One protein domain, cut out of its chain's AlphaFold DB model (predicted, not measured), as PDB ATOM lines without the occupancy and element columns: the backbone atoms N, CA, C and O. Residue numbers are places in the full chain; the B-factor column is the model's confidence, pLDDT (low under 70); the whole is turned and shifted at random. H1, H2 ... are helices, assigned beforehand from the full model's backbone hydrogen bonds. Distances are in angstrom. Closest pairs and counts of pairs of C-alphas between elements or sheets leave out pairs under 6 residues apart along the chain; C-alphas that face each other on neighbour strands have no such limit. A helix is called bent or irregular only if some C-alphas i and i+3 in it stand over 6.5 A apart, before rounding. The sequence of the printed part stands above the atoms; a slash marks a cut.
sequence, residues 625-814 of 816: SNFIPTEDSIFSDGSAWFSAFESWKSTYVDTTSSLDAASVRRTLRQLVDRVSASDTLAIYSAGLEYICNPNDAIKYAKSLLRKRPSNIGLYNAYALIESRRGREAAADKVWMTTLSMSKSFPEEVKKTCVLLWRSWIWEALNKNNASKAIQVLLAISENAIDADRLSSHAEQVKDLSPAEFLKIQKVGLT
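This is residues 625 to 814 of the 816 residues of an uncharacterized protein of Uncinocarpus reesii (strain UAMH 1704) (UniProt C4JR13). A zigzag row of helices running up and down, H3, H4, H5, H6, H7, H9 and H10, makes an elongated slab, with H11 turned across H10 at one end of the row. H1 packs on H4, short H2 lies near the last residues of H4, and a long stretch without a named element, residues 783 to 801, winds between H10 and H11. The printed part has 190 residues with eleven named helices, H1 to H11 in chain order, and no named strand; the class is all helix. It is compact, with a radius of gyration of the C-alphas of 18.1 A, and spans 59 by 35 by 29 A.

Find C-alpha 728 at (124.616, 110.316, 118.417); from there H7, the longest helix, runs 25.4 A through residues 728 to 744. It is neither bent nor irregular, but only just: C-alphas 740 and 743 are 6.1 A apart. Before it look for H6, residues 712 to 724, 18.4 A; H5, 696 to 707, 16.8 A; H4, 679 to 692, 20.4 A; H3, 661 to 674, 20.0 A; H2, 646 to 652; and H1, 631 to 634, which begins at C-alpha 631 at (128.339, 121.219, 104.778). After it come H8, 747 to 751; H9, 753 to 766, 20.2 A; H10, 770 to 782, 19.0 A; and H11, 802 to 813, 16.3 A, ending at C-alpha 813 at (107.819, 131.894, 107.379).

H4, H5, H6, H7 and H9 form an up and down bundle, each running against the one before it. Start at H7: it forms a hairpin with H6, closest at the C-alphas of Ala 719 and Ala 731, 4.3 A, at a shallow tilt of 10 degrees. H9 touches H7 at Trp 735 and Leu 756, C-alphas 6.3 A apart, and forms a hairpin with H10, closest C-alphas Ile 761 and Ala 773, 5.0 A. H10 touches H11 with residues 777 to 781 alone, about perpendicular at 77 degrees, closest C-alphas Ser 781 and Lys 807, 6.4 A. H7 and H8 only just touch, only at the corner, with 3 pairs of C-alphas within 8 A, the closest Ser 742 and Lys 750, 6.2 A. H4 is the hub, touching H1, H2, H3, H5 and H6; it touches H1 with residues 683 to 688 alone, and the closest C-alphas of the two are those of Gly 687 and Ile 634, 5.4 A apart. H3 and H11 are apart. Every O i to N i+4 pair is within hydrogen-bond range in H2, H3, H4, H5, H6, H8, H9 and H11, against 11 of 13 in H7 and 7 of 9 in H10; H1 is too short for such a pair.

The C-alphas farthest apart, Thr 656 and Ala 803, are 59.9 A apart. The printed part has no cut; the links H1 to H2 and H10 to H11 are long. Mean pLDDT of the printed part is 79.9, and 39 residues are under 70, among them 781 to 800 and 802 to 814.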
ATOM      1  N   SER A 625     131.294 115.177  90.383       73.81
ATOM      2  CA  SER A 625     130.868 116.248  91.288       73.81
ATOM      3  C   SER A 625     130.937 117.607  90.577       73.81
ATOM      4  O   SER A 625     132.023 118.147  90.379       73.81
ATOM      5  N   ASN A 626     129.786 118.166  90.197       75.19
ATOM      6  CA  ASN A 626     129.677 119.512  89.622       75.19
ATOM      7  C   ASN A 626     128.522 120.293  90.273       75.19
ATOM      8  O   ASN A 626     127.457 120.487  89.690       75.19
ATOM      9  N   PHE A 627     128.726 120.667  91.535       81.12
ATOM     10  CA  PHE A 627     127.806 121.454  92.356       81.12
ATOM     11  C   PHE A 627     128.600 122.258  93.397       81.12
ATOM     12  O   PHE A 627     129.760 121.947  93.673       81.12
ATOM     13  N   ILE A 628     127.981 123.284  93.987       82.88
ATOM     14  CA  ILE A 628     128.596 124.081  95.062       82.88
ATOM     15  C   ILE A 628     128.638 123.228  96.347       82.88
ATOM     16  O   ILE A 628     127.581 122.758  96.780       82.88
ATOM     17  N   PRO A 629     129.812 123.005  96.970       84.69
ATOM     18  CA  PRO A 629     129.922 122.144  98.142       84.69
ATOM     19  C   PRO A 629     129.323 122.809  99.391       84.69
ATOM     20  O   PRO A 629     129.819 123.818  99.884       84.69
ATOM     21  N   THR A 630     128.265 122.209  99.935       85.69
ATOM     22  CA  THR A 630     127.647 122.581 101.220       85.69
ATOM     23  C   THR A 630     128.111 121.653 102.345       85.69
ATOM     24  O   THR A 630     128.518 120.522 102.067       85.69
ATOM     25  N   GLU A 631     127.988 122.063 103.616       83.75
ATOM     26  CA  GLU A 631     128.339 121.219 104.778       83.75
ATOM     27  C   GLU A 631     127.698 119.816 104.708       83.75
ATOM     28  O   GLU A 631     128.380 118.816 104.925       83.75
ATOM     29  N   ASP A 632     126.425 119.720 104.313       82.44
ATOM     30  CA  ASP A 632     125.706 118.442 104.210       82.44
ATOM     31  C   ASP A 632     126.252 117.530 103.085       82.44
ATOM     32  O   ASP A 632     126.169 116.306 103.184       82.44
ATOM     33  N   SER A 633     126.867 118.104 102.039       86.50
ATOM     34  CA  SER A 633     127.567 117.354 100.975       86.50
ATOM     35  C   SER A 633     129.032 117.032 101.303       86.50
ATOM     36  O   SER A 633     129.569 116.020 100.852       86.50
ATOM     37  N   ILE A 634     129.677 117.872 102.118       89.38
ATOM     38  CA  ILE A 634     131.048 117.710 102.622       89.38
ATOM     39  C   ILE A 634     131.104 116.592 103.677       89.38
ATOM     40  O   ILE A 634     132.029 115.782 103.678       89.38
ATOM     41  N   PHE A 635     130.087 116.511 104.541       88.06
ATOM     42  CA  PHE A 635     129.933 115.493 105.589       88.06
ATOM     43  C   PHE A 635     128.829 114.469 105.265       88.06
ATOM     44  O   PHE A 635     128.173 113.936 106.166       88.06
ATOM     45  N   SER A 636     128.620 114.183 103.978       81.88
ATOM     46  CA  SER A 636     127.705 113.141 103.497       81.88
ATOM     47  C   SER A 636     128.074 111.750 104.038       81.88
ATOM     48  O   SER A 636     129.256 111.450 104.208       81.88
ATOM     49  N   ASP A 637     127.097 110.858 104.194       70.06
ATOM     50  CA  ASP A 637     127.334 109.411 104.368       70.06
ATOM     51  C   ASP A 637     127.491 108.645 103.036       70.06
ATOM     52  O   ASP A 637     127.766 107.448 103.050       70.06
ATOM     53  N   GLY A 638     127.310 109.312 101.888       66.62
ATOM     54  CA  GLY A 638     127.321 108.685 100.559       66.62
ATOM     55  C   GLY A 638     126.112 107.783 100.268       66.62
ATOM     56  O   GLY A 638     126.072 107.152  99.215       66.62
ATOM     57  N   SER A 639     125.137 107.720 101.182       66.19
ATOM     58  CA  SER A 639     123.991 106.800 101.144       66.19
ATOM     59  C   SER A 639     122.625 107.496 101.102       66.19
ATOM     60  O   SER A 639     121.657 106.898 100.643       66.19
ATOM     61  N   ALA A 640     122.538 108.756 101.541       63.50
ATOM     62  CA  ALA A 640     121.319 109.568 101.473       63.50
ATOM     63  C   ALA A 640     121.437 110.751 100.491       63.50
ATOM     64  O   ALA A 640     120.493 111.053  99.757       63.50
ATOM     65  N   TRP A 641     122.596 111.414 100.439       75.56
ATOM     66  CA  TRP A 641     122.778 112.695  99.741       75.56
ATOM     67  C   TRP A 641     124.073 112.763  98.917       75.56
ATOM     68  O   TRP A 641     124.984 111.957  99.113       75.56
ATOM     69  N   PHE A 642     124.149 113.744  98.010       79.88
ATOM     70  CA  PHE A 642     125.311 114.001  97.156       79.88
ATOM     71  C   PHE A 642     126.583 114.194  97.986       79.88
ATOM     72  O   PHE A 642     126.606 115.008  98.910       79.88
ATOM     73  N   SER A 643     127.653 113.479  97.627       84.94
ATOM     74  CA  SER A 643     128.957 113.605  98.278       84.94
ATOM     75  C   SER A 643     129.896 114.504  97.483       84.94
ATOM     76  O   SER A 643     130.139 114.263  96.301       84.94
ATOM     77  N   ALA A 644     130.474 115.507  98.142       86.44
ATOM     78  CA  ALA A 644     131.481 116.380  97.545       86.44
ATOM     79  C   ALA A 644     132.771 115.624  97.168       86.44
ATOM     80  O   ALA A 644     133.413 115.974  96.179       86.44
ATOM     81  N   PHE A 645     133.142 114.588  97.938       87.62
ATOM     82  CA  PHE A 645     134.485 113.993  97.904       87.62
ATOM     83  C   PHE A 645     134.548 112.480  97.634       87.62
ATOM     84  O   PHE A 645     135.652 111.973  97.459       87.62
ATOM     85  N   GLU A 646     133.443 111.726  97.587       83.44
ATOM     86  CA  GLU A 646     133.534 110.260  97.406       83.44
ATOM     87  C   GLU A 646     134.075 109.861  96.013       83.44
ATOM     88  O   GLU A 646     134.857 108.914  95.894       83.44
ATOM     89  N   SER A 647     133.754 110.636  94.970       79.94
ATOM     90  CA  SER A 647     134.340 110.525  93.621       79.94
ATOM     91  C   SER A 647     135.849 110.812  93.623       79.94
ATOM     92  O   SER A 647     136.630 110.060  93.043       79.94
ATOM     93  N   TRP A 648     136.280 111.854  94.340       86.06
ATOM     94  CA  TRP A 648     137.696 112.188  94.525       86.06
ATOM     95  C   TRP A 648     138.438 111.075  95.275       86.06
ATOM     96  O   TRP A 648     139.444 110.552  94.804       86.06
ATOM     97  N   LYS A 649     137.903 110.635  96.414       86.31
ATOM     98  CA  LYS A 649     138.465 109.566  97.249       86.31
ATOM     99  C   LYS A 649     138.687 108.277  96.457       86.31
ATOM    100  O   LYS A 649     139.802 107.768  96.448       86.31
ATOM    101  N   SER A 650     137.657 107.801  95.756       80.88
ATOM    102  CA  SER A 650     137.718 106.590  94.921       80.88
ATOM    103  C   SER A 650     138.616 106.718  93.680       80.88
ATOM    104  O   SER A 650     138.897 105.711  93.038       80.88
ATOM    105  N   THR A 651     139.102 107.924  93.359       80.88
ATOM    106  CA  THR A 651     140.060 108.163  92.268       80.88
ATOM    107  C   THR A 651     141.494 108.347  92.776       80.88
ATOM    108  O   THR A 651     142.415 107.815  92.162       80.88
ATOM    109  N   TYR A 652     141.705 109.079  93.881       84.56
ATOM    110  CA  TYR A 652     143.039 109.555  94.290       84.56
ATOM    111  C   TYR A 652     143.612 108.932  95.565       84.56
ATOM    112  O   TYR A 652     144.829 108.989  95.744       84.56
ATOM    113  N   VAL A 653     142.790 108.350  96.448       82.19
ATOM    114  CA  VAL A 653     143.278 107.735  97.702       82.19
ATOM    115  C   VAL A 653     143.905 106.356  97.452       82.19
ATOM    116  O   VAL A 653     144.799 105.955  98.198       82.19
ATOM    117  N   ASP A 654     143.501 105.672  96.380       71.56
ATOM    118  CA  ASP A 654     144.147 104.445  95.909       71.56
ATOM    119  C   ASP A 654     145.457 104.742  95.154       71.56
ATOM    120  O   ASP A 654     145.629 105.777  94.505       71.56
ATOM    121  N   THR A 655     146.410 103.808  95.214       62.00
ATOM    122  CA  THR A 655     147.811 104.020  94.799       62.00
ATOM    123  C   THR A 655     148.056 104.089  93.285       62.00
ATOM    124  O   THR A 655     149.203 104.197  92.859       62.00
ATOM    125  N   THR A 656     147.019 104.045  92.449       67.00
ATOM    126  CA  THR A 656     147.134 104.053  90.976       67.00
ATOM    127  C   THR A 656     146.912 105.427  90.333       67.00
ATOM    128  O   THR A 656     146.787 105.514  89.113       67.00
ATOM    129  N   SER A 657     146.801 106.480  91.143       76.44
ATOM    130  CA  SER A 657     146.331 107.814  90.756       76.44
ATOM    131  C   SER A 657     147.446 108.789  90.358       76.44
ATOM    132  O   SER A 657     148.573 108.674  90.836       76.44
ATOM    133  N   SER A 658     147.118 109.793  89.538       77.25
ATOM    134  CA  SER A 658     148.017 110.857  89.045       77.25
ATOM    135  C   SER A 658     148.429 111.899  90.099       77.25
ATOM    136  O   SER A 658     149.361 112.665  89.871       77.25
ATOM    137  N   LEU A 659     147.767 111.938  91.262       85.62
ATOM    138  CA  LEU A 659     147.996 112.923  92.327       85.62
ATOM    139  C   LEU A 659     148.316 112.235  93.660       85.62
ATOM    140  O   LEU A 659     147.627 111.295  94.052       85.62
ATOM    141  N   ASP A 660     149.305 112.734  94.411       88.50
ATOM    142  CA  ASP A 660     149.482 112.314  95.807       88.50
ATOM    143  C   ASP A 660     148.425 112.976  96.709       88.50
ATOM    144  O   ASP A 660     148.597 114.093  97.211       88.50
ATOM    145  N   ALA A 661     147.338 112.244  96.967       90.44
ATOM    146  CA  ALA A 661     146.287 112.629  97.906       90.44
ATOM    147  C   ALA A 661     146.806 112.954  99.323       90.44
ATOM    148  O   ALA A 661     146.179 113.741 100.038       90.44
ATOM    149  N   ALA A 662     147.942 112.391  99.753       91.69
ATOM    150  CA  ALA A 662     148.541 112.722 101.042       91.69
ATOM    151  C   ALA A 662     149.245 114.091 101.012       91.69
ATOM    152  O   ALA A 662     149.147 114.831 101.992       91.69
ATOM    153  N   SER A 663     149.886 114.465  99.897       92.38
ATOM    154  CA  SER A 663     150.453 115.810  99.703       92.38
ATOM    155  C   SER A 663     149.371 116.871  99.590       92.38
ATOM    156  O   SER A 663     149.440 117.856 100.317       92.38
ATOM    157  N   VAL A 664     148.318 116.648  98.791       94.44
ATOM    158  CA  VAL A 664     147.173 117.581  98.694       94.44
ATOM    159  C   VAL A 664     146.580 117.865 100.083       94.44
ATOM    160  O   VAL A 664     146.366 119.020 100.452       94.44
ATOM    161  N   ARG A 665     146.402 116.829 100.914       94.06
ATOM    162  CA  ARG A 665     145.947 116.973 102.308       94.06
ATOM    163  C   ARG A 665     146.937 117.724 103.205       94.06
ATOM    164  O   ARG A 665     146.502 118.531 104.026       94.06
ATOM    165  N   ARG A 666     148.250 117.490 103.076       94.69
ATOM    166  CA  ARG A 666     149.281 118.238 103.825       94.69
ATOM    167  C   ARG A 666     149.295 119.718 103.427       94.69
ATOM    168  O   ARG A 666     149.228 120.557 104.325       94.69
ATOM    169  N   THR A 667     149.241 120.021 102.129       95.69
ATOM    170  CA  THR A 667     149.112 121.384 101.591       95.69
ATOM    171  C   THR A 667     147.880 122.080 102.164       95.69
ATOM    172  O   THR A 667     148.002 123.147 102.758       95.69
ATOM    173  N   LEU A 668     146.698 121.459 102.093       94.94
ATOM    174  CA  LEU A 668     145.470 122.052 102.638       94.94
ATOM    175  C   LEU A 668     145.563 122.304 104.151       94.94
ATOM    176  O   LEU A 668     145.182 123.380 104.605       94.94
ATOM    177  N   ARG A 669     146.141 121.384 104.936       93.94
ATOM    178  CA  ARG A 669     146.379 121.600 106.378       93.94
ATOM    179  C   ARG A 669     147.304 122.795 106.651       93.94
ATOM    180  O   ARG A 669     147.030 123.560 107.572       93.94
ATOM    181  N   GLN A 670     148.367 122.967 105.861       93.81
ATOM    182  CA  GLN A 670     149.290 124.109 105.960       93.81
ATOM    183  C   GLN A 670     148.595 125.427 105.569       93.81
ATOM    184  O   GLN A 670     148.744 126.434 106.262       93.81
ATOM    185  N   LEU A 671     147.768 125.418 104.519       94.00
ATOM    186  CA  LEU A 671     146.991 126.580 104.072       94.00
ATOM    187  C   LEU A 671     145.934 127.011 105.106       94.00
ATOM    188  O   LEU A 671     145.806 128.202 105.373       94.00
ATOM    189  N   VAL A 672     145.242 126.069 105.762       93.44
ATOM    190  CA  VAL A 672     144.286 126.341 106.863       93.44
ATOM    191  C   VAL A 672     144.945 127.033 108.059       93.44
ATOM    192  O   VAL A 672     144.300 127.825 108.756       93.44
ATOM    193  N   ASP A 673     146.212 126.714 108.322       90.56
ATOM    194  CA  ASP A 673     146.991 127.313 109.405       90.56
ATOM    195  C   ASP A 673     147.575 128.679 109.016       90.56
ATOM    196  O   ASP A 673     147.690 129.552 109.877       90.56
ATOM    197  N   ARG A 674     147.890 128.897 107.730       89.88
ATOM    198  CA  ARG A 674     148.438 130.164 107.226       89.88
ATOM    199  C   ARG A 674     147.375 131.222 106.911       89.88
ATOM    200  O   ARG A 674     147.616 132.409 107.152       89.88
ATOM    201  N   VAL A 675     146.219 130.803 106.396       86.12
ATOM    202  CA  VAL A 675     145.055 131.640 106.058       86.12
ATOM    203  C   VAL A 675     144.047 131.552 107.208       86.12
ATOM    204  O   VAL A 675     142.967 130.967 107.106       86.12
ATOM    205  N   SER A 676     144.428 132.103 108.364       78.06
ATOM    206  CA  SER A 676     143.683 131.939 109.620       78.06
ATOM    207  C   SER A 676     142.231 132.436 109.550       78.06
ATOM    208  O   SER A 676     141.367 131.864 110.212       78.06
ATOM    209  N   ALA A 677     141.959 133.450 108.722       78.56
ATOM    210  CA  ALA A 677     140.640 134.061 108.545       78.56
ATOM    211  C   ALA A 677     139.636 133.212 107.736       78.56
ATOM    212  O   ALA A 677     138.434 133.420 107.875       78.56
ATOM    213  N   SER A 678     140.086 132.246 106.920       83.00
ATOM    214  CA  SER A 678     139.167 131.414 106.130       83.00
ATOM    215  C   SER A 678     138.581 130.283 106.979       83.00
ATOM    216  O   SER A 678     139.156 129.200 107.117       83.00
ATOM    217  N   ASP A 679     137.414 130.551 107.564       87.00
ATOM    218  CA  ASP A 679     136.624 129.557 108.294       87.00
ATOM    219  C   ASP A 679     136.090 128.449 107.363       87.00
ATOM    220  O   ASP A 679     136.092 127.276 107.745       87.00
ATOM    221  N   THR A 680     135.732 128.786 106.117       87.88
ATOM    222  CA  THR A 680     135.284 127.829 105.089       87.88
ATOM    223  C   THR A 680     136.357 126.785 104.782       87.88
ATOM    224  O   THR A 680     136.070 125.589 104.819       87.88
ATOM    225  N   LEU A 681     137.615 127.201 104.588       90.50
ATOM    226  CA  LEU A 681     138.739 126.292 104.317       90.50
ATOM    227  C   LEU A 681     139.031 125.351 105.501       90.50
ATOM    228  O   LEU A 681     139.393 124.186 105.309       90.50
ATOM    229  N   ALA A 682     138.824 125.815 106.737       91.75
ATOM    230  CA  ALA A 682     138.943 124.974 107.927       91.75
ATOM    231  C   ALA A 682     137.848 123.886 107.990       91.75
ATOM    232  O   ALA A 682     138.135 122.744 108.348       91.75
ATOM    233  N   ILE A 683     136.608 124.206 107.606       91.56
ATOM    234  CA  ILE A 683     135.495 123.240 107.543       91.56
ATOM    235  C   ILE A 683     135.703 122.251 106.383       91.56
ATOM    236  O   ILE A 683     135.611 121.038 106.570       91.56
ATOM    237  N   TYR A 684     136.062 122.764 105.206       92.69
ATOM    238  CA  TYR A 684     136.321 121.999 103.988       92.69
ATOM    239  C   TYR A 684     137.419 120.941 104.187       92.69
ATOM    240  O   TYR A 684     137.223 119.755 103.914       92.69
ATOM    241  N   SER A 685     138.570 121.355 104.728       93.62
ATOM    242  CA  SER A 685     139.695 120.455 105.020       93.62
ATOM    243  C   SER A 685     139.343 119.388 106.063       93.62
ATOM    244  O   SER A 685     139.764 118.239 105.917       93.62
ATOM    245  N   ALA A 686     138.528 119.710 107.074       93.44
ATOM    246  CA  ALA A 686     138.027 118.727 108.034       93.44
ATOM    247  C   ALA A 686     137.108 117.673 107.380       93.44
ATOM    248  O   ALA A 686     137.142 116.508 107.783       93.44
ATOM    249  N   GLY A 687     136.343 118.050 106.351       92.06
ATOM    250  CA  GLY A 687     135.542 117.133 105.535       92.06
ATOM    251  C   GLY A 687     136.376 116.207 104.653       92.06
ATOM    252  O   GLY A 687     136.175 114.992 104.677       92.06
ATOM    253  N   LEU A 688     137.373 116.747 103.947       91.81
ATOM    254  CA  LEU A 688     138.294 115.936 103.143       91.81
ATOM    255  C   LEU A 688     139.058 114.930 104.025       91.81
ATOM    256  O   LEU A 688     139.188 113.755 103.683       91.81
ATOM    257  N   GLU A 689     139.506 115.371 105.203       92.06
ATOM    258  CA  GLU A 689     140.115 114.503 106.212       92.06
ATOM    259  C   GLU A 689     139.148 113.441 106.745       92.06
ATOM    260  O   GLU A 689     139.566 112.301 106.929       92.06
ATOM    261  N   TYR A 690     137.869 113.765 106.963       91.38
ATOM    262  CA  TYR A 690     136.849 112.801 107.392       91.38
ATOM    263  C   TYR A 690     136.646 111.679 106.366       91.38
ATOM    264  O   TYR A 690     136.683 110.505 106.739       91.38
ATOM    265  N   ILE A 691     136.508 112.035 105.087       87.62
ATOM    266  CA  ILE A 691     136.301 111.085 103.987       87.62
ATOM    267  C   ILE A 691     137.541 110.201 103.751       87.62
ATOM    268  O   ILE A 691     137.399 109.024 103.414       87.62
ATOM    269  N   CYS A 692     138.752 110.721 103.988       87.75
ATOM    270  CA  CYS A 692     140.000 109.959 103.846       87.75
ATOM    271  C   CYS A 692     140.379 109.128 105.089       87.75
ATOM    272  O   CYS A 692     140.916 108.032 104.960       87.75
ATOM    273  N   ASN A 693     140.180 109.659 106.301       87.31
ATOM    274  CA  ASN A 693     140.527 109.010 107.570       87.31
ATOM    275  C   ASN A 693     139.683 109.586 108.737       87.31
ATOM    276  O   ASN A 693     140.103 110.531 109.420       87.31
ATOM    277  N   PRO A 694     138.533 108.969 109.069       85.94
ATOM    278  CA  PRO A 694     137.615 109.483 110.089       85.94
ATOM    279  C   PRO A 694     138.141 109.373 111.534       85.94
ATOM    280  O   PRO A 694     137.491 109.862 112.464       85.94
ATOM    281  N   ASN A 695     139.297 108.736 111.768       87.00
ATOM    282  CA  ASN A 695     139.956 108.704 113.078       87.00
ATOM    283  C   ASN A 695     140.854 109.923 113.301       87.00
ATOM    284  O   ASN A 695     140.818 110.514 114.383       87.00
ATOM    285  N   ASP A 696     141.623 110.324 112.291       87.88
ATOM    286  CA  ASP A 696     142.478 111.509 112.376       87.88
ATOM    287  C   ASP A 696     141.704 112.808 112.128       87.88
ATOM    288  O   ASP A 696     142.021 113.819 112.758       87.88
ATOM    289  N   ALA A 697     140.611 112.768 111.358       90.38
ATOM    290  CA  ALA A 697     139.682 113.888 111.202       90.38
ATOM    291  C   ALA A 697     139.157 114.432 112.541       90.38
ATOM    292  O   ALA A 697     139.118 115.641 112.744       90.38
ATOM    293  N   ILE A 698     138.833 113.564 113.510       90.50
ATOM    294  CA  ILE A 698     138.395 113.992 114.852       90.50
ATOM    295  C   ILE A 698     139.522 114.674 115.638       90.50
ATOM    296  O   ILE A 698     139.264 115.635 116.368       90.50
ATOM    297  N   LYS A 699     140.771 114.210 115.503       92.19
ATOM    298  CA  LYS A 699     141.933 114.873 116.122       92.19
ATOM    299  C   LYS A 699     142.149 116.249 115.486       92.19
ATOM    300  O   LYS A 699     142.375 117.225 116.198       92.19
ATOM    301  N   TYR A 700     142.026 116.322 114.160       93.00
ATOM    302  CA  TYR A 700     142.206 117.538 113.379       93.00
ATOM    303  C   TYR A 700     141.107 118.573 113.659       93.00
ATOM    304  O   TYR A 700     141.436 119.678 114.080       93.00
ATOM    305  N   ALA A 701     139.824 118.208 113.592       92.75
ATOM    306  CA  ALA A 701     138.700 119.080 113.947       92.75
ATOM    307  C   ALA A 701     138.810 119.615 115.390       92.75
ATOM    308  O   ALA A 701     138.631 120.809 115.627       92.75
ATOM    309  N   LYS A 702     139.225 118.777 116.354       91.62
ATOM    310  CA  LYS A 702     139.527 119.223 117.731       91.62
ATOM    311  C   LYS A 702     140.714 120.191 117.805       91.62
ATOM    312  O   LYS A 702     140.723 121.058 118.675       91.62
ATOM    313  N   SER A 703     141.707 120.071 116.922       93.19
ATOM    314  CA  SER A 703     142.806 121.041 116.825       93.19
ATOM    315  C   SER A 703     142.363 122.364 116.190       93.19
ATOM    316  O   SER A 703     142.754 123.420 116.679       93.19
ATOM    317  N   LEU A 704     141.474 122.327 115.189       92.38
ATOM    318  CA  LEU A 704     140.891 123.518 114.568       92.38
ATOM    319  C   LEU A 704     140.000 124.283 115.552       92.38
ATOM    320  O   LEU A 704     140.194 125.482 115.723       92.38
ATOM    321  N   LEU A 705     139.120 123.595 116.286       91.94
ATOM    322  CA  LEU A 705     138.286 124.194 117.338       91.94
ATOM    323  C   LEU A 705     139.107 124.838 118.469       91.94
ATOM    324  O   LEU A 705     138.700 125.855 119.019       91.94
ATOM    325  N   ARG A 706     140.292 124.300 118.794       90.75
ATOM    326  CA  ARG A 706     141.224 124.939 119.747       90.75
ATOM    327  C   ARG A 706     141.834 126.238 119.211       90.75
ATOM    328  O   ARG A 706     142.131 127.117 120.010       90.75
ATOM    329  N   LYS A 707     142.031 126.355 117.892       88.81
ATOM    330  CA  LYS A 707     142.524 127.580 117.234       88.81
ATOM    331  C   LYS A 707     141.402 128.592 116.955       88.81
ATOM    332  O   LYS A 707     141.657 129.789 116.965       88.81
ATOM    333  N   ARG A 708     140.175 128.115 116.711       88.25
ATOM    334  CA  ARG A 708     138.995 128.896 116.293       88.25
ATOM    335  C   ARG A 708     137.768 128.582 117.182       88.25
ATOM    336  O   ARG A 708     136.782 128.037 116.689       88.25
ATOM    337  N   PRO A 709     137.793 128.905 118.491       85.06
ATOM    338  CA  PRO A 709     136.762 128.477 119.449       85.06
ATOM    339  C   PRO A 709     135.389 129.155 119.284       85.06
ATOM    340  O   PRO A 709     134.436 128.745 119.947       85.06
ATOM    341  N   SER A 710     135.283 130.175 118.425       83.25
ATOM    342  CA  SER A 710     134.055 130.918 118.100       83.25
ATOM    343  C   SER A 710     133.375 130.486 116.792       83.25
ATOM    344  O   SER A 710     132.259 130.927 116.525       83.25
ATOM    345  N   ASN A 711     134.018 129.654 115.963       86.50
ATOM    346  CA  ASN A 711     133.472 129.230 114.671       86.50
ATOM    347  C   ASN A 711     132.403 128.138 114.874       86.50
ATOM    348  O   ASN A 711     132.714 127.001 115.231       86.50
ATOM    349  N   ILE A 712     131.141 128.488 114.612       86.94
ATOM    350  CA  ILE A 712     129.982 127.593 114.742       86.94
ATOM    351  C   ILE A 712     129.992 126.443 113.720       86.94
ATOM    352  O   ILE A 712     129.663 125.315 114.089       86.94
ATOM    353  N   GLY A 713     130.398 126.687 112.471       87.69
ATOM    354  CA  GLY A 713     130.454 125.653 111.429       87.69
ATOM    355  C   GLY A 713     131.463 124.545 111.751       87.69
ATOM    356  O   GLY A 713     131.182 123.370 111.536       87.69
ATOM    357  N   LEU A 714     132.588 124.865 112.405       89.94
ATOM    358  CA  LEU A 714     133.528 123.852 112.908       89.94
ATOM    359  C   LEU A 714     132.945 122.990 114.043       89.94
ATOM    360  O   LEU A 714     133.293 121.810 114.144       89.94
ATOM    361  N   TYR A 715     132.045 123.526 114.877       91.56
ATOM    362  CA  TYR A 715     131.298 122.699 115.835       91.56
ATOM    363  C   TYR A 715     130.262 121.822 115.121       91.56
ATOM    364  O   TYR A 715     130.115 120.658 115.498       91.56
ATOM    365  N   ASN A 716     129.597 122.332 114.073       91.69
ATOM    366  CA  ASN A 716     128.664 121.543 113.261       91.69
ATOM    367  C   ASN A 716     129.386 120.380 112.565       91.69
ATOM    368  O   ASN A 716     129.003 119.227 112.737       91.69
ATOM    369  N   ALA A 717     130.500 120.664 111.886       91.88
ATOM    370  CA  ALA A 717     131.394 119.681 111.281       91.88
ATOM    371  C   ALA A 717     131.831 118.598 112.282       91.88
ATOM    372  O   ALA A 717     131.733 117.404 112.002       91.88
ATOM    373  N   TYR A 718     132.268 118.990 113.484       92.75
ATOM    374  CA  TYR A 718     132.660 118.029 114.514       92.75
ATOM    375  C   TYR A 718     131.479 117.167 115.012       92.75
ATOM    376  O   TYR A 718     131.647 115.959 115.200       92.75
ATOM    377  N   ALA A 719     130.284 117.746 115.177       91.94
ATOM    378  CA  ALA A 719     129.073 117.006 115.535       91.94
ATOM    379  C   ALA A 719     128.644 116.027 114.425       91.94
ATOM    380  O   ALA A 719     128.371 114.863 114.715       91.94
ATOM    381  N   LEU A 720     128.663 116.460 113.160       90.44
ATOM    382  CA  LEU A 720     128.369 115.633 111.988       90.44
ATOM    383  C   LEU A 720     129.326 114.434 111.893       90.44
ATOM    384  O   LEU A 720     128.867 113.302 111.745       90.44
ATOM    385  N   ILE A 721     130.637 114.641 112.075       90.69
ATOM    386  CA  ILE A 721     131.627 113.550 112.070       90.69
ATOM    387  C   ILE A 721     131.350 112.526 113.189       90.69
ATOM    388  O   ILE A 721     131.413 111.321 112.943       90.69
ATOM    389  N   GLU A 722     131.029 112.954 114.416       89.88
ATOM    390  CA  GLU A 722     130.693 112.012 115.500       89.88
ATOM    391  C   GLU A 722     129.308 111.344 115.269       89.88
ATOM    392  O   GLU A 722     129.156 110.156 115.565       89.88
ATOM    393  N   SER A 723     128.326 112.031 114.657       88.75
ATOM    394  CA  SER A 723     127.007 111.465 114.286       88.75
ATOM    395  C   SER A 723     127.117 110.361 113.230       88.75
ATOM    396  O   SER A 723     126.554 109.276 113.415       88.75
ATOM    397  N   ARG A 724     127.889 110.601 112.159       85.44
ATOM    398  CA  ARG A 724     128.176 109.626 111.087       85.44
ATOM    399  C   ARG A 724     128.958 108.413 111.603       85.44
ATOM    400  O   ARG A 724     128.815 107.313 111.084       85.44
ATOM    401  N   ARG A 725     129.732 108.582 112.682       85.25
ATOM    402  CA  ARG A 725     130.393 107.491 113.425       85.25
ATOM    403  C   ARG A 725     129.482 106.755 114.424       85.25
ATOM    404  O   ARG A 725     129.989 105.953 115.209       85.25
ATOM    405  N   GLY A 726     128.176 107.030 114.436       84.50
ATOM    406  CA  GLY A 726     127.199 106.380 115.319       84.50
ATOM    407  C   GLY A 726     127.228 106.855 116.779       84.50
ATOM    408  O   GLY A 726     126.676 106.190 117.651       84.50
ATOM    409  N   ARG A 727     127.871 107.989 117.088       86.50
ATOM    410  CA  ARG A 727     127.981 108.538 118.454       86.50
ATOM    411  C   ARG A 727     126.984 109.672 118.675       86.50
ATOM    412  O   ARG A 727     127.345 110.808 118.972       86.50
ATOM    413  N   GLU A 728     125.710 109.342 118.533       84.12
ATOM    414  CA  GLU A 728     124.616 110.316 118.417       84.12
ATOM    415  C   GLU A 728     124.512 111.222 119.646       84.12
ATOM    416  O   GLU A 728     124.560 112.438 119.515       84.12
ATOM    417  N   ALA A 729     124.534 110.638 120.848       85.69
ATOM    418  CA  ALA A 729     124.515 111.386 122.105       85.69
ATOM    419  C   ALA A 729     125.737 112.314 122.294       85.69
ATOM    420  O   ALA A 729     125.676 113.265 123.076       85.69
ATOM    421  N   ALA A 730     126.852 112.070 121.591       87.38
ATOM    422  CA  ALA A 730     127.989 112.988 121.573       87.38
ATOM    423  C   ALA A 730     127.749 114.158 120.607       87.38
ATOM    424  O   ALA A 730     128.031 115.296 120.977       87.38
ATOM    425  N   ALA A 731     127.187 113.900 119.421       88.19
ATOM    426  CA  ALA A 731     126.787 114.936 118.467       88.19
ATOM    427  C   ALA A 731     125.681 115.841 119.042       88.19
ATOM    428  O   ALA A 731     125.850 117.058 119.079       88.19
ATOM    429  N   ASP A 732     124.632 115.247 119.624       87.25
ATOM    430  CA  ASP A 732     123.574 115.938 120.375       87.25
ATOM    431  C   ASP A 732     124.169 116.858 121.442       87.25
ATOM    432  O   ASP A 732     123.857 118.046 121.501       87.25
ATOM    433  N   LYS A 733     125.096 116.344 122.261       88.31
ATOM    434  CA  LYS A 733     125.769 117.148 123.283       88.31
ATOM    435  C   LYS A 733     126.582 118.301 122.683       88.31
ATOM    436  O   LYS A 733     126.587 119.386 123.265       88.31
ATOM    437  N   VAL A 734     127.244 118.117 121.539       89.12
ATOM    438  CA  VAL A 734     127.950 119.210 120.844       89.12
ATOM    439  C   VAL A 734     126.966 120.276 120.359       89.12
ATOM    440  O   VAL A 734     127.155 121.441 120.706       89.12
ATOM    441  N   TRP A 735     125.895 119.911 119.645       89.12
ATOM    442  CA  TRP A 735     124.878 120.869 119.193       89.12
ATOM    443  C   TRP A 735     124.254 121.632 120.374       89.12
ATOM    444  O   TRP A 735     124.254 122.863 120.370       89.12
ATOM    445  N   MET A 736     123.836 120.932 121.437       84.81
ATOM    446  CA  MET A 736     123.279 121.549 122.651       84.81
ATOM    447  C   MET A 736     124.259 122.510 123.341       84.81
ATOM    448  O   MET A 736     123.895 123.640 123.670       84.81
ATOM    449  N   THR A 737     125.515 122.094 123.548       86.62
ATOM    450  CA  THR A 737     126.524 122.964 124.179       86.62
ATOM    451  C   THR A 737     126.843 124.181 123.314       86.62
ATOM    452  O   THR A 737     126.836 125.293 123.838       86.62
ATOM    453  N   THR A 738     126.995 124.020 121.998       86.31
ATOM    454  CA  THR A 738     127.272 125.134 121.075       86.31
ATOM    455  C   THR A 738     126.111 126.133 121.028       86.31
ATOM    456  O   THR A 738     126.346 127.335 121.102       86.31
ATOM    457  N   LEU A 739     124.858 125.663 121.004       84.56
ATOM    458  CA  LEU A 739     123.657 126.515 121.035       84.56
ATOM    459  C   LEU A 739     123.430 127.212 122.392       84.56
ATOM    460  O   LEU A 739     122.831 128.287 122.446       84.56
ATOM    461  N   SER A 740     123.927 126.644 123.495       83.12
ATOM    462  CA  SER A 740     123.949 127.338 124.791       83.12
ATOM    463  C   SER A 740     125.086 128.370 124.884       83.12
ATOM    464  O   SER A 740     124.872 129.477 125.378       83.12
ATOM    465  N   MET A 741     126.269 128.051 124.341       83.12
ATOM    466  CA  MET A 741     127.436 128.940 124.294       83.12
ATOM    467  C   MET A 741     127.244 130.117 123.334       83.12
ATOM    468  O   MET A 741     127.695 131.221 123.642       83.12
ATOM    469  N   SER A 742     126.547 129.931 122.209       81.06
ATOM    470  CA  SER A 742     126.389 130.963 121.174       81.06
ATOM    471  C   SER A 742     125.692 132.229 121.672       81.06
ATOM    472  O   SER A 742     125.905 133.304 121.117       81.06
ATOM    473  N   LYS A 743     124.954 132.155 122.787       76.88
ATOM    474  CA  LYS A 743     124.388 133.317 123.494       76.88
ATOM    475  C   LYS A 743     125.467 134.345 123.893       76.88
ATOM    476  O   LYS A 743     125.177 135.541 123.916       76.88
ATOM    477  N   SER A 744     126.714 133.903 124.096       76.00
ATOM    478  CA  SER A 744     127.893 134.743 124.370       76.00
ATOM    479  C   SER A 744     128.637 135.276 123.131       76.00
ATOM    480  O   SER A 744     129.485 136.153 123.271       76.00
ATOM    481  N   PHE A 745     128.336 134.786 121.923       80.19
ATOM    482  CA  PHE A 745     129.031 135.181 120.690       80.19
ATOM    483  C   PHE A 745     128.477 136.497 120.086       80.19
ATOM    484  O   PHE A 745     127.381 136.936 120.466       80.19
ATOM    485  N   PRO A 746     129.202 137.144 119.146       78.50
ATOM    486  CA  PRO A 746     128.712 138.313 118.407       78.50
ATOM    487  C   PRO A 746     127.415 138.038 117.631       78.50
ATOM    488  O   PRO A 746     127.139 136.900 117.253       78.50
ATOM    489  N   GLU A 747     126.619 139.076 117.363       72.06
ATOM    490  CA  GLU A 747     125.292 138.922 116.736       72.06
ATOM    491  C   GLU A 747     125.336 138.381 115.304       72.06
ATOM    492  O   GLU A 747     124.468 137.599 114.929       72.06
ATOM    493  N   GLU A 748     126.384 138.686 114.539       69.88
ATOM    494  CA  GLU A 748     126.598 138.088 113.217       69.88
ATOM    495  C   GLU A 748     126.801 136.567 113.304       69.88
ATOM    496  O   GLU A 748     126.131 135.809 112.607       69.88
ATOM    497  N   VAL A 749     127.620 136.098 114.253       71.62
ATOM    498  CA  VAL A 749     127.857 134.662 114.494       71.62
ATOM    499  C   VAL A 749     126.605 133.971 115.057       71.62
ATOM    500  O   VAL A 749     126.364 132.794 114.797       71.62
ATOM    501  N   LYS A 750     125.745 134.692 115.790       72.19
ATOM    502  CA  LYS A 750     124.458 134.148 116.263       72.19
ATOM    503  C   LYS A 750     123.524 133.767 115.109       72.19
ATOM    504  O   LYS A 750     122.817 132.771 115.245       72.19
ATOM    505  N   LYS A 751     123.556 134.467 113.967       75.00
ATOM    506  CA  LYS A 751     122.754 134.114 112.774       75.00
ATOM    507  C   LYS A 751     123.120 132.717 112.248       75.00
ATOM    508  O   LYS A 751     122.238 131.922 111.934       75.00
ATOM    509  N   THR A 752     124.405 132.359 112.286       75.94
ATOM    510  CA  THR A 752     124.935 131.039 111.894       75.94
ATOM    511  C   THR A 752     124.388 129.876 112.745       75.94
ATOM    512  O   THR A 752     124.446 128.726 112.316       75.94
ATOM    513  N   CYS A 753     123.783 130.129 113.918       82.19
ATOM    514  CA  CYS A 753     123.156 129.075 114.737       82.19
ATOM    515  C   CYS A 753     122.046 128.307 114.001       82.19
ATOM    516  O   CYS A 753     121.775 127.159 114.352       82.19
ATOM    517  N   VAL A 754     121.420 128.906 112.981       82.69
ATOM    518  CA  VAL A 754     120.409 128.242 112.140       82.69
ATOM    519  C   VAL A 754     120.975 126.990 111.454       82.69
ATOM    520  O   VAL A 754     120.246 126.013 111.302       82.69
ATOM    521  N   LEU A 755     122.276 126.956 111.126       83.19
ATOM    522  CA  LEU A 755     122.924 125.770 110.548       83.19
ATOM    523  C   LEU A 755     122.955 124.588 111.528       83.19
ATOM    524  O   LEU A 755     122.618 123.474 111.135       83.19
ATOM    525  N   LEU A 756     123.260 124.830 112.812       86.06
ATOM    526  CA  LEU A 756     123.244 123.785 113.848       86.06
ATOM    527  C   LEU A 756     121.847 123.170 113.984       86.06
ATOM    528  O   LEU A 756     121.703 121.951 113.989       86.06
ATOM    529  N   TRP A 757     120.812 124.014 114.055       85.81
ATOM    530  CA  TRP A 757     119.422 123.561 114.110       85.81
ATOM    531  C   TRP A 757     119.036 122.764 112.856       85.81
ATOM    532  O   TRP A 757     118.457 121.685 112.974       85.81
ATOM    533  N   ARG A 758     119.401 123.259 111.663       87.75
ATOM    534  CA  ARG A 758     119.140 122.599 110.375       87.75
ATOM    535  C   ARG A 758     119.770 121.207 110.328       87.75
ATOM    536  O   ARG A 758     119.053 120.233 110.106       87.75
ATOM    537  N   SER A 759     121.077 121.099 110.558       87.75
ATOM    538  CA  SER A 759     121.792 119.818 110.499       87.75
ATOM    539  C   SER A 759     121.338 118.847 111.592       87.75
ATOM    540  O   SER A 759     121.214 117.657 111.316       87.75
ATOM    541  N   TRP A 760     121.001 119.322 112.798       88.25
ATOM    542  CA  TRP A 760     120.477 118.462 113.867       88.25
ATOM    543  C   TRP A 760     119.097 117.869 113.527       88.25
ATOM    544  O   TRP A 760     118.855 116.687 113.779       88.25
ATOM    545  N   ILE A 761     118.213 118.656 112.898       87.56
ATOM    546  CA  ILE A 761     116.913 118.178 112.398       87.56
ATOM    547  C   ILE A 761     117.105 117.154 111.276       87.56
ATOM    548  O   ILE A 761     116.523 116.072 111.348       87.56
ATOM    549  N   TRP A 762     117.936 117.450 110.269       86.75
ATOM    550  CA  TRP A 762     118.194 116.503 109.180       86.75
ATOM    551  C   TRP A 762     118.831 115.206 109.679       86.75
ATOM    552  O   TRP A 762     118.404 114.138 109.260       86.75
ATOM    553  N   GLU A 763     119.756 115.252 110.636       86.44
ATOM    554  CA  GLU A 763     120.336 114.040 111.222       86.44
ATOM    555  C   GLU A 763     119.335 113.215 112.043       86.44
ATOM    556  O   GLU A 763     119.423 111.988 112.050       86.44
ATOM    557  N   ALA A 764     118.339 113.843 112.679       85.25
ATOM    558  CA  ALA A 764     117.228 113.114 113.294       85.25
ATOM    559  C   ALA A 764     116.302 112.468 112.240       85.25
ATOM    560  O   ALA A 764     115.872 111.326 112.421       85.25
ATOM    561  N   LEU A 765     116.032 113.159 111.124       84.00
ATOM    562  CA  LEU A 765     115.199 112.661 110.020       84.00
ATOM    563  C   LEU A 765     115.874 111.533 109.225       84.00
ATOM    564  O   LEU A 765     115.240 110.507 108.990       84.00
ATOM    565  N   ASN A 766     117.165 111.663 108.900       80.00
ATOM    566  CA  ASN A 766     117.989 110.634 108.245       80.00
ATOM    567  C   ASN A 766     117.971 109.302 109.016       80.00
ATOM    568  O   ASN A 766     118.103 108.225 108.439       80.00
ATOM    569  N   LYS A 767     117.772 109.376 110.337       80.88
ATOM    570  CA  LYS A 767     117.718 108.239 111.267       80.88
ATOM    571  C   LYS A 767     116.281 107.813 111.603       80.88
ATOM    572  O   LYS A 767     116.060 107.069 112.553       80.88
ATOM    573  N   ASN A 768     115.303 108.278 110.818       81.12
ATOM    574  CA  ASN A 768     113.862 108.038 110.956       81.12
ATOM    575  C   ASN A 768     113.254 108.446 112.319       81.12
ATOM    576  O   ASN A 768     112.134 108.052 112.650       81.12
ATOM    577  N   ASN A 769     113.940 109.278 113.111       83.94
ATOM    578  CA  ASN A 769     113.466 109.731 114.417       83.94
ATOM    579  C   ASN A 769     112.664 111.039 114.297       83.94
ATOM    580  O   ASN A 769     113.096 112.118 114.715       83.94
ATOM    581  N   ALA A 770     111.465 110.927 113.720       81.69
ATOM    582  CA  ALA A 770     110.541 112.047 113.540       81.69
ATOM    583  C   ALA A 770     110.167 112.739 114.868       81.69
ATOM    584  O   ALA A 770     110.061 113.963 114.908       81.69
ATOM    585  N   SER A 771     110.034 111.986 115.967       79.38
ATOM    586  CA  SER A 771     109.746 112.526 117.305       79.38
ATOM    587  C   SER A 771     110.821 113.518 117.761       79.38
ATOM    588  O   SER A 771     110.502 114.644 118.144       79.38
ATOM    589  N   LYS A 772     112.103 113.141 117.644       80.62
ATOM    590  CA  LYS A 772     113.247 114.008 117.961       80.62
ATOM    591  C   LYS A 772     113.320 115.216 117.025       80.62
ATOM    592  O   LYS A 772     113.543 116.328 117.492       80.62
ATOM    593  N   ALA A 773     113.068 115.033 115.727       83.25
ATOM    594  CA  ALA A 773     113.017 116.145 114.774       83.25
ATOM    595  C   ALA A 773     111.934 117.183 115.146       83.25
ATOM    596  O   ALA A 773     112.198 118.385 115.114       83.25
ATOM    597  N   ILE A 774     110.748 116.733 115.576       78.88
ATOM    598  CA  ILE A 774     109.659 117.599 116.058       78.88
ATOM    599  C   ILE A 774     110.044 118.313 117.364       78.88
ATOM    600  O   ILE A 774     109.826 119.519 117.479       78.88
ATOM    601  N   GLN A 775     110.657 117.619 118.329       78.69
ATOM    602  CA  GLN A 775     111.151 118.235 119.572       78.69
ATOM    603  C   GLN A 775     112.180 119.346 119.299       78.69
ATOM    604  O   GLN A 775     112.092 120.427 119.882       78.69
ATOM    605  N   VAL A 776     113.129 119.113 118.384       81.06
ATOM    606  CA  VAL A 776     114.138 120.112 117.994       81.06
ATOM    607  C   VAL A 776     113.487 121.299 117.264       81.06
ATOM    608  O   VAL A 776     113.803 122.444 117.583       81.06
ATOM    609  N   LEU A 777     112.517 121.063 116.369       79.81
ATOM    610  CA  LEU A 777     111.730 122.124 115.715       79.81
ATOM    611  C   LEU A 777     110.961 123.006 116.715       79.81
ATOM    612  O   LEU A 777     110.935 124.228 116.562       79.81
ATOM    613  N   LEU A 778     110.365 122.412 117.755       76.12
ATOM    614  CA  LEU A 778     109.699 123.156 118.830       76.12
ATOM    615  C   LEU A 778     110.694 124.036 119.602       76.12
ATOM    616  O   LEU A 778     110.420 125.220 119.817       76.12
ATOM    617  N   ALA A 779     111.863 123.492 119.957       77.62
ATOM    618  CA  ALA A 779     112.894 124.187 120.730       77.62
ATOM    619  C   ALA A 779     113.452 125.447 120.035       77.62
ATOM    620  O   ALA A 779     113.788 126.416 120.721       77.62
ATOM    621  N   ILE A 780     113.472 125.495 118.692       77.06
ATOM    622  CA  ILE A 780     113.811 126.718 117.934       77.06
ATOM    623  C   ILE A 780     112.877 127.873 118.325       77.06
ATOM    624  O   ILE A 780     113.337 128.989 118.559       77.06
ATOM    625  N   SER A 781     111.571 127.606 118.441       66.31
ATOM    626  CA  SER A 781     110.565 128.635 118.750       66.31
ATOM    627  C   SER A 781     110.641 129.170 120.186       66.31
ATOM    628  O   SER A 781     110.124 130.253 120.459       66.31
ATOM    629  N   GLU A 782     111.298 128.439 121.094       64.44
ATOM    630  CA  GLU A 782     111.448 128.811 122.509       64.44
ATOM    631  C   GLU A 782     112.869 129.322 122.834       64.44
ATOM    632  O   GLU A 782     113.092 129.887 123.905       64.44
ATOM    633  N   ASN A 783     113.833 129.158 121.911       62.69
ATOM    634  CA  ASN A 783     115.263 129.482 122.066       62.69
ATOM    635  C   ASN A 783     115.873 128.940 123.383       62.69
ATOM    636  O   ASN A 783     116.782 129.516 124.001       62.69
ATOM    637  N   ALA A 784     115.335 127.806 123.822       58.44
ATOM    638  CA  ALA A 784     115.644 127.116 125.057       58.44
ATOM    639  C   ALA A 784     115.746 125.623 124.745       58.44
ATOM    640  O   ALA A 784     114.856 125.043 124.127       58.44
ATOM    641  N   ILE A 785     116.857 125.016 125.152       61.22
ATOM    642  CA  ILE A 785     117.124 123.594 124.957       61.22
ATOM    643  C   ILE A 785     117.025 122.941 126.323       61.22
ATOM    644  O   ILE A 785     117.829 123.224 127.210       61.22
ATOM    645  N   ASP A 786     116.027 122.085 126.473       56.19
ATOM    646  CA  ASP A 786     115.767 121.330 127.687       56.19
ATOM    647  C   ASP A 786     116.274 119.895 127.472       56.19
ATOM    648  O   ASP A 786     115.667 119.102 126.749       56.19
ATOM    649  N   ALA A 787     117.457 119.591 128.017       51.44
ATOM    650  CA  ALA A 787     118.159 118.328 127.766       51.44
ATOM    651  C   ALA A 787     117.394 117.105 128.307       51.44
ATOM    652  O   ALA A 787     117.531 115.998 127.774       51.44
ATOM    653  N   ASP A 788     116.537 117.311 129.309       48.03
ATOM    654  CA  ASP A 788     115.689 116.261 129.863       48.03
ATOM    655  C   ASP A 788     114.519 115.943 128.909       48.03
ATOM    656  O   ASP A 788     114.174 114.775 128.732       48.03
ATOM    657  N   ARG A 789     113.974 116.932 128.176       52.62
ATOM    658  CA  ARG A 789     112.937 116.704 127.138       52.62
ATOM    659  C   ARG A 789     113.448 115.964 125.900       52.62
ATOM    660  O   ARG A 789     112.650 115.361 125.195       52.62
ATOM    661  N   LEU A 790     114.750 116.040 125.621       54.50
ATOM    662  CA  LEU A 790     115.402 115.361 124.489       54.50
ATOM    663  C   LEU A 790     115.879 113.939 124.824       54.50
ATOM    664  O   LEU A 790     116.240 113.183 123.922       54.50
ATOM    665  N   SER A 791     115.919 113.583 126.112       49.09
ATOM    666  CA  SER A 791     116.324 112.256 126.597       49.09
ATOM    667  C   SER A 791     115.155 111.437 127.159       49.09
ATOM    668  O   SER A 791     115.199 110.207 127.126       49.09
ATOM    669  N   SER A 792     114.083 112.094 127.609       44.44
ATOM    670  CA  SER A 792     112.795 111.463 127.907       44.44
ATOM    671  C   SER A 792     111.909 111.342 126.655       44.44
ATOM    672  O   SER A 792     112.009 112.123 125.713       44.44
ATOM    673  N   HIS A 793     111.020 110.344 126.658       46.16
ATOM    674  CA  HIS A 793     110.011 110.081 125.620       46.16
ATOM    675  C   HIS A 793     110.529 109.693 124.220       46.16
ATOM    676  O   HIS A 793     110.281 110.358 123.216       46.16
ATOM    677  N   ALA A 794     111.070 108.472 124.130       39.91
ATOM    678  CA  ALA A 794     110.943 107.656 122.913       39.91
ATOM    679  C   ALA A 794     109.482 107.193 122.655       39.91
ATOM    680  O   ALA A 794     109.173 106.624 121.608       39.91
ATOM    681  N   GLU A 795     108.571 107.433 123.603       42.97
ATOM    682  CA  GLU A 795     107.145 107.133 123.491       42.97
ATOM    683  C   GLU A 795     106.388 108.280 122.806       42.97
ATOM    684  O   GLU A 795     106.181 109.332 123.398       42.97
ATOM    685  N   GLN A 796     105.973 108.033 121.558       46.59
ATOM    686  CA  GLN A 796     104.909 108.711 120.798       46.59
ATOM    687  C   GLN A 796     104.599 110.176 121.174       46.59
ATOM    688  O   GLN A 796     103.765 110.436 122.043       46.59
ATOM    689  N   VAL A 797     105.126 111.124 120.387       50.97
ATOM    690  CA  VAL A 797     104.574 112.489 120.309       50.97
ATOM    691  C   VAL A 797     103.145 112.404 119.759       50.97
ATOM    692  O   VAL A 797     102.930 112.357 118.547       50.97
ATOM    693  N   LYS A 798     102.168 112.328 120.662       50.88
ATOM    694  CA  LYS A 798     100.740 112.408 120.353       50.88
ATOM    695  C   LYS A 798     100.298 113.863 120.403       50.88
ATOM    696  O   LYS A 798     100.443 114.513 121.431       50.88
ATOM    697  N   ASP A 799      99.752 114.308 119.277       57.12
ATOM    698  CA  ASP A 799      98.998 115.545 119.096       57.12
ATOM    699  C   ASP A 799      99.735 116.837 119.501       57.12
ATOM    700  O   ASP A 799      99.495 117.429 120.552       57.12
ATOM    701  N   LEU A 800     100.586 117.325 118.584       62.78
ATOM    702  CA  LEU A 800     101.018 118.730 118.546       62.78
ATOM    703  C   LEU A 800      99.796 119.651 118.675       62.78
ATOM    704  O   LEU A 800      98.860 119.547 117.875       62.78
ATOM    705  N   SER A 801      99.807 120.593 119.622       71.38
ATOM    706  CA  SER A 801      98.692 121.533 119.727       71.38
ATOM    707  C   SER A 801      98.651 122.474 118.509       71.38
ATOM    708  O   SER A 801      99.699 122.833 117.956       71.38
ATOM    709  N   PRO A 802      97.466 122.973 118.103       69.50
ATOM    710  CA  PRO A 802      97.366 123.951 117.018       69.50
ATOM    711  C   PRO A 802      98.202 125.220 117.257       69.50
ATOM    712  O   PRO A 802      98.678 125.833 116.305       69.50
ATOM    713  N   ALA A 803      98.425 125.599 118.520       67.12
ATOM    714  CA  ALA A 803      99.272 126.734 118.882       67.12
ATOM    715  C   ALA A 803     100.766 126.461 118.627       67.12
ATOM    716  O   ALA A 803     101.474 127.336 118.131       67.12
ATOM    717  N   GLU A 804     101.246 125.252 118.919       68.38
ATOM    718  CA  GLU A 804     102.621 124.827 118.630       68.38
ATOM    719  C   GLU A 804     102.859 124.658 117.128       68.38
ATOM    720  O   GLU A 804     103.871 125.125 116.608       68.38
ATOM    721  N   PHE A 805     101.892 124.092 116.402       68.75
ATOM    722  CA  PHE A 805     101.953 124.012 114.944       68.75
ATOM    723  C   PHE A 805     102.041 125.407 114.297       68.75
ATOM    724  O   PHE A 805     102.875 125.634 113.418       68.75
ATOM    725  N   LEU A 806     101.262 126.381 114.789       64.75
ATOM    726  CA  LEU A 806     101.342 127.777 114.347       64.75
ATOM    727  C   LEU A 806     102.664 128.467 114.745       64.75
ATOM    728  O   LEU A 806     103.168 129.275 113.963       64.75
ATOM    729  N   LYS A 807     103.269 128.141 115.903       67.56
ATOM    730  CA  LYS A 807     104.640 128.590 116.243       67.56
ATOM    731  C   LYS A 807     105.648 128.086 115.200       67.56
ATOM    732  O   LYS A 807     106.423 128.889 114.683       67.56
ATOM    733  N   ILE A 808     105.618 126.790 114.868       67.00
ATOM    734  CA  ILE A 808     106.531 126.169 113.890       67.00
ATOM    735  C   ILE A 808     106.338 126.791 112.499       67.00
ATOM    736  O   ILE A 808     107.314 127.223 111.885       67.00
ATOM    737  N   GLN A 809     105.092 126.917 112.022       64.56
ATOM    738  CA  GLN A 809     104.804 127.580 110.743       64.56
ATOM    739  C   GLN A 809     105.319 129.020 110.711       64.56
ATOM    740  O   GLN A 809     105.882 129.440 109.703       64.56
ATOM    741  N   LYS A 810     105.179 129.777 111.808       62.12
ATOM    742  CA  LYS A 810     105.698 131.145 111.879       62.12
ATOM    743  C   LYS A 810     107.221 131.183 111.740       62.12
ATOM    744  O   LYS A 810     107.708 131.972 110.943       62.12
ATOM    745  N   VAL A 811     107.959 130.314 112.439       61.03
ATOM    746  CA  VAL A 811     109.431 130.216 112.319       61.03
ATOM    747  C   VAL A 811     109.860 129.899 110.879       61.03
ATOM    748  O   VAL A 811     110.784 130.533 110.363       61.03
ATOM    749  N   GLY A 812     109.153 128.984 110.206       54.41
ATOM    750  CA  GLY A 812     109.389 128.644 108.798       54.41
ATOM    751  C   GLY A 812     109.018 129.744 107.792       54.41
ATOM    752  O   GLY A 812     109.493 129.707 106.664       54.41
ATOM    753  N   LEU A 813     108.204 130.729 108.191       43.50
ATOM    754  CA  LEU A 813     107.819 131.894 107.379       43.50
ATOM    755  C   LEU A 813     108.607 133.172 107.721       43.50
ATOM    756  O   LEU A 813     108.455 134.177 107.030       43.50
ATOM    757  N   THR A 814     109.413 133.169 108.789       42.19
ATOM    758  CA  THR A 814     110.231 134.322 109.219       42.19
ATOM    759  C   THR A 814     111.737 134.067 109.178       42.19
ATOM    760  O   THR A 814     112.501 134.906 109.653       42.19
TER     761      THR A 814